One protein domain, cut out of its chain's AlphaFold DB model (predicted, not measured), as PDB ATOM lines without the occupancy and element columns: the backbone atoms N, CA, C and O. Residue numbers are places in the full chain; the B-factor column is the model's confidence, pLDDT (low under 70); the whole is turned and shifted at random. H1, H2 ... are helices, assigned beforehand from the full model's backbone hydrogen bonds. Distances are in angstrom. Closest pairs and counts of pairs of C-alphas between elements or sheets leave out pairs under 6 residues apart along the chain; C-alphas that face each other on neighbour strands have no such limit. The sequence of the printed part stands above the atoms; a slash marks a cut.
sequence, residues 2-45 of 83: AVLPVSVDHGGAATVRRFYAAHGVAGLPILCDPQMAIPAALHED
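AT A GLANCE: This is residues 2 to 45 of the 83 residues of the protein "TlpA family protein disulfide reductase" of Nguyenibacter vanlangensis (UniProt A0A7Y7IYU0). With little regular structure, this is a flat, mostly looped chain with the longer helix, H1, toward one end of its longest axis and the short helix, H2, at the other. Between them, two stretches too short to be named as strands, residues 6 to 7 and 31 to 32, pair side by side in parallel. The printed part has 44 residues, with H1 then H2 and no named strand; its class is all helix, though the helices hold only 17 residues. It is only just loose, close to compact, with a radius of gyration of the C-alphas of 11.2 A and spans of 32 by 24 by 13 A.

HOW THE PARTS SIT: Residues 6 to 7 come before H1, residues 12 to 23, and pair with residues 31 to 32 in the link that follows it. H1 and H2, residues 37 to 41, are apart. In both helices every O i to N i+4 pair is within hydrogen-bond range.

IN THESE COORDINATES: H1 begins at C-alpha 12 (131.378, 154.893, 300.338) and is 17.0 A long. H2 ends at C-alpha 41 (140.660, 171.638, 301.049).

THE WHOLE: The C-alphas farthest apart, of Gly 24 and His 43, are 31.8 A apart. The 13-residue link from H1 to H2 is long. The printed part has no cut, and no printed residue is under 70 in pLDDT.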
ATOM      1  N   ALA A   2     147.645 158.474 285.072       93.94
ATOM      2  CA  ALA A   2     146.852 157.798 286.091       93.94
ATOM      3  C   ALA A   2     145.585 158.624 286.337       93.94
ATOM      4  O   ALA A   2     145.650 159.852 286.289       93.94
ATOM      5  N   VAL A   3     144.456 157.956 286.569       96.06
ATOM      6  CA  VAL A   3     143.170 158.598 286.865       96.06
ATOM      7  C   VAL A   3     142.735 158.143 288.250       96.06
ATOM      8  O   VAL A   3     142.662 156.943 288.510       96.06
ATOM      9  N   LEU A   4     142.480 159.103 289.138       97.19
ATOM     10  CA  LEU A   4     142.131 158.869 290.538       97.19
ATOM     11  C   LEU A   4     140.749 159.481 290.819       97.19
ATOM     12  O   LEU A   4     140.673 160.609 291.303       97.19
ATOM     13  N   PRO A   5     139.648 158.791 290.475       97.12
ATOM     14  CA  PRO A   5     138.317 159.265 290.820       97.12
ATOM     15  C   PRO A   5     138.099 159.114 292.325       97.12
ATOM     16  O   PRO A   5     138.246 158.019 292.867       97.12
ATOM     17  N   VAL A   6     137.733 160.205 292.993       97.75
ATOM     18  CA  VAL A   6     137.380 160.201 294.416       97.75
ATOM     19  C   VAL A   6     135.880 160.431 294.532       97.75
ATOM     20  O   VAL A   6     135.384 161.509 294.214       97.75
ATOM     21  N   SER A   7     135.147 159.399 294.944       97.94
ATOM     22  CA  SER A   7     133.712 159.516 295.211       97.94
ATOM     23  C   SER A   7     133.485 160.171 296.569       97.94
ATOM     24  O   SER A   7     134.134 159.815 297.552       97.94
ATOM     25  N   VAL A   8     132.521 161.083 296.626       96.88
ATOM     26  CA  VAL A   8     132.062 161.736 297.859       96.88
ATOM     27  C   VAL A   8     130.734 161.160 298.365       96.88
ATOM     28  O   VAL A   8     130.060 161.740 299.213       96.88
ATOM     29  N   ASP A   9     130.322 160.005 297.835       97.00
ATOM     30  CA  ASP A   9     129.081 159.351 298.233       97.00
ATOM     31  C   ASP A   9     129.148 158.887 299.694       97.00
ATOM     32  O   ASP A   9     130.043 158.136 300.084       97.00
ATOM     33  N   HIS A  10     128.123 159.224 300.481       96.00
ATOM     34  CA  HIS A  10     127.999 158.800 301.883       96.00
ATOM     35  C   HIS A  10     128.012 157.271 302.058       96.00
ATOM     36  O   HIS A  10     128.444 156.763 303.089       96.00
ATOM     37  N   GLY A  11     127.557 156.517 301.049       96.56
ATOM     38  CA  GLY A  11     127.591 155.048 301.060       96.56
ATOM     39  C   GLY A  11     128.972 154.439 300.768       96.56
ATOM     40  O   GLY A  11     129.124 153.213 300.792       96.56
ATOM     41  N   GLY A  12     129.981 155.275 300.497       97.25
ATOM     42  CA  GLY A  12     131.378 154.893 300.338       97.25
ATOM     43  C   GLY A  12     131.612 153.822 299.272       97.25
ATOM     44  O   GLY A  12     130.912 153.729 298.260       97.25
ATOM     45  N   ALA A  13     132.605 152.964 299.513       97.75
ATOM     46  CA  ALA A  13     133.067 151.989 298.528       97.75
ATOM     47  C   ALA A  13     131.974 151.010 298.062       97.75
ATOM     48  O   ALA A  13     132.036 150.525 296.934       97.75
ATOM     49  N   ALA A  14     130.976 150.699 298.897       98.00
ATOM     50  CA  ALA A  14     129.881 149.811 298.513       98.00
ATOM     51  C   ALA A  14     128.997 150.431 297.418       98.00
ATOM     52  O   ALA A  14     128.646 149.739 296.458       98.00
ATOM     53  N   THR A  15     128.692 151.729 297.524       98.31
ATOM     54  CA  THR A  15     127.966 152.483 296.491       98.31
ATOM     55  C   THR A  15     128.760 152.521 295.190       98.31
ATOM     56  O   THR A  15     128.224 152.155 294.142       98.31
ATOM     57  N   VAL A  16     130.057 152.845 295.257       98.25
ATOM     58  CA  VAL A  16     130.922 152.910 294.065       98.25
ATOM     59  C   VAL A  16     131.028 151.550 293.372       98.25
ATOM     60  O   VAL A  16     130.881 151.478 292.156       98.25
ATOM     61  N   ARG A  17     131.205 150.448 294.120       98.19
ATOM     62  CA  ARG A  17     131.253 149.090 293.536       98.19
ATOM     63  C   ARG A  17     129.979 148.748 292.773       98.19
ATOM     64  O   ARG A  17     130.064 148.198 291.679       98.19
ATOM     65  N   ARG A  18     128.808 149.064 293.337       98.38
ATOM     66  CA  ARG A  18     127.516 148.831 292.671       98.38
ATOM     67  C   ARG A  18     127.389 149.676 291.407       98.38
ATOM     68  O   ARG A  18     126.991 149.142 290.376       98.38
ATOM     69  N   PHE A  19     127.771 150.953 291.471       98.44
ATOM     70  CA  PHE A  19     127.765 151.845 290.312       98.44
ATOM     71  C   PHE A  19     128.695 151.335 289.201       98.44
ATOM     72  O   PHE A  19     128.264 151.224 288.054       98.44
ATOM     73  N   TYR A  20     129.928 150.945 289.537       98.38
ATOM     74  CA  TYR A  20     130.890 150.387 288.581       98.38
ATOM     75  C   TYR A  20     130.387 149.094 287.942       98.38
ATOM     76  O   TYR A  20     130.435 148.975 286.721       98.38
ATOM     77  N   ALA A  21     129.841 148.165 288.733       98.38
ATOM     78  CA  ALA A  21     129.269 146.926 288.213       98.38
ATOM     79  C   ALA A  21     128.096 147.187 287.253       98.38
ATOM     80  O   ALA A  21     128.021 146.562 286.199       98.38
ATOM     81  N   ALA A  22     127.216 148.137 287.585       98.50
ATOM     82  CA  ALA A  22     126.069 148.490 286.751       98.50
ATOM     83  C   ALA A  22     126.457 149.159 285.418       98.50
ATOM     84  O   ALA A  22     125.716 149.038 284.447       98.50
ATOM     85  N   HIS A  23     127.609 149.837 285.360       98.00
ATOM     86  CA  HIS A  23     128.068 150.585 284.181       98.00
ATOM     87  C   HIS A  23     129.281 149.951 283.481       98.00
ATOM     88  O   HIS A  23     129.860 150.559 282.585       98.00
ATOM     89  N   GLY A  24     129.696 148.746 283.886       97.88
ATOM     90  CA  GLY A  24     130.834 148.047 283.278       97.88
ATOM     91  C   GLY A  24     132.194 148.721 283.506       97.88
ATOM     92  O   GLY A  24     133.117 148.534 282.717       97.88
ATOM     93  N   VAL A  25     132.346 149.508 284.575       97.56
ATOM     94  CA  VAL A  25     133.613 150.177 284.899       97.56
ATOM     95  C   VAL A  25     134.551 149.189 285.594       97.56
ATOM     96  O   VAL A  25     134.320 148.803 286.737       97.56
ATOM     97  N   ALA A  26     135.632 148.796 284.916       94.94
ATOM     98  CA  ALA A  26     136.597 147.816 285.435       94.94
ATOM     99  C   ALA A  26     138.020 148.367 285.663       94.94
ATOM    100  O   ALA A  26     138.822 147.728 286.337       94.94
ATOM    101  N   GLY A  27     138.355 149.536 285.100       93.19
ATOM    102  CA  GLY A  27     139.733 150.050 285.040       93.19
ATOM    103  C   GLY A  27     140.081 151.169 286.024       93.19
ATOM    104  O   GLY A  27     141.180 151.714 285.944       93.19
ATOM    105  N   LEU A  28     139.161 151.549 286.912       97.25
ATOM    106  CA  LEU A  28     139.342 152.674 287.833       97.25
ATOM    107  C   LEU A  28     139.451 152.192 289.285       97.25
ATOM    108  O   LEU A  28     138.713 151.283 289.680       97.25
ATOM    109  N   PRO A  29     140.348 152.784 290.096       97.81
ATOM    110  CA  PRO A  29     140.400 152.485 291.517       97.81
ATOM    111  C   PRO A  29     139.145 153.020 292.213       97.81
ATOM    112  O   PRO A  29     138.536 153.993 291.776       97.81
ATOM    113  N   ILE A  30     138.788 152.405 293.337       98.19
ATOM    114  CA  ILE A  30     137.716 152.898 294.204       98.19
ATOM    115  C   ILE A  30     138.366 153.704 295.322       98.19
ATOM    116  O   ILE A  30     138.937 153.126 296.248       98.19
ATOM    117  N   LEU A  31     138.287 155.030 295.219       98.31
ATOM    118  CA  LEU A  31     138.708 155.973 296.253       98.31
ATOM    119  C   LEU A  31     137.472 156.716 296.759       98.31
ATOM    120  O   LEU A  31     136.590 157.067 295.971       98.31
ATOM    121  N   CYS A  32     137.393 156.936 298.067       98.06
ATOM    122  CA  CYS A  32     136.232 157.556 298.692       98.06
ATOM    123  C   CYS A  32     136.661 158.625 299.694       98.06
ATOM    124  O   CYS A  32     137.582 158.403 300.477       98.06
ATOM    125  N   ASP A  33     135.931 159.732 299.694       96.94
ATOM    126  CA  ASP A  33     136.008 160.826 300.655       96.94
ATOM    127  C   ASP A  33     134.583 161.248 301.060       96.94
ATOM    128  O   ASP A  33     134.086 162.302 300.659       96.94
ATOM    129  N   PRO A  34     133.868 160.408 301.834       95.94
ATOM    130  CA  PRO A  34     132.493 160.700 302.244       95.94
ATOM    131  C   PRO A  34     132.395 161.900 303.199       95.94
ATOM    132  O   PRO A  34     131.296 162.356 303.495       95.94
ATOM    133  N   GLN A  35     133.527 162.393 303.713       94.62
ATOM    134  CA  GLN A  35     133.597 163.549 304.606       94.62
ATOM    135  C   GLN A  35     133.782 164.868 303.846       94.62
ATOM    136  O   GLN A  35     133.824 165.914 304.489       94.62
ATOM    137  N   MET A  36     133.886 164.831 302.509       93.56
ATOM    138  CA  MET A  36     134.124 166.008 301.665       93.56
ATOM    139  C   MET A  36     135.405 166.777 302.048       93.56
ATOM    140  O   MET A  36     135.493 167.988 301.831       93.56
ATOM    141  N   ALA A  37     136.412 166.102 302.612       95.50
ATOM    142  CA  ALA A  37     137.641 166.742 303.072       95.50
ATOM    143  C   ALA A  37     138.496 167.279 301.909       95.50
ATOM    144  O   ALA A  37     139.087 168.353 302.021       95.50
ATOM    145  N   ILE A  38     138.546 166.560 300.785       94.25
ATOM    146  CA  ILE A  38     139.277 166.953 299.577       94.25
ATOM    147  C   ILE A  38     138.602 168.156 298.901       94.25
ATOM    148  O   ILE A  38     139.293 169.160 298.738       94.25
ATOM    149  N   PRO A  39     137.296 168.140 298.548       92.75
ATOM    150  CA  PRO A  39     136.621 169.330 298.024       92.75
ATOM    151  C   PRO A  39     136.777 170.555 298.931       92.75
ATOM    152  O   PRO A  39     137.127 171.629 298.445       92.75
ATOM    153  N   ALA A  40     136.631 170.382 300.251       93.50
ATOM    154  CA  ALA A  40     136.808 171.470 301.210       93.50
ATOM    155  C   ALA A  40     138.236 172.044 301.184       93.50
ATOM    156  O   ALA A  40     138.407 173.258 301.119       93.50
ATOM    157  N   ALA A  41     139.269 171.193 301.168       93.62
ATOM    158  CA  ALA A  41     140.660 171.638 301.049       93.62
ATOM    159  C   ALA A  41     140.947 172.346 299.711       93.62
ATOM    160  O   ALA A  41     141.822 173.213 299.630       93.62
ATOM    161  N   LEU A  42     140.205 171.988 298.662       91.62
ATOM    162  CA  LEU A  42     140.297 172.588 297.334       91.62
ATOM    163  C   LEU A  42     139.432 173.845 297.162       91.62
ATOM    164  O   LEU A  42     139.539 174.460 296.100       91.62
ATOM    165  N   HIS A  43     138.656 174.235 298.183       92.38
ATOM    166  CA  HIS A  43     137.665 175.319 298.145       92.38
ATOM    167  C   HIS A  43     136.640 175.140 297.011       92.38
ATOM    168  O   HIS A  43     136.308 176.089 296.304       92.38
ATOM    169  N   GLU A  44     136.182 173.903 296.817       91.94
ATOM    170  CA  GLU A  44     135.196 173.531 295.804       91.94
ATOM    171  C   GLU A  44     133.855 173.194 296.457       91.94
ATOM    172  O   GLU A  44     133.769 172.300 297.302       91.94
ATOM    173  N   ASP A  45     132.798 173.864 296.003       85.56
ATOM    174  CA  ASP A  45     131.441 173.710 296.547       85.56
ATOM    175  C   ASP A  45     130.563 172.770 295.702       85.56
ATOM    176  O   ASP A  45     129.377 172.578 295.984       85.56
TER     177      ASP A  45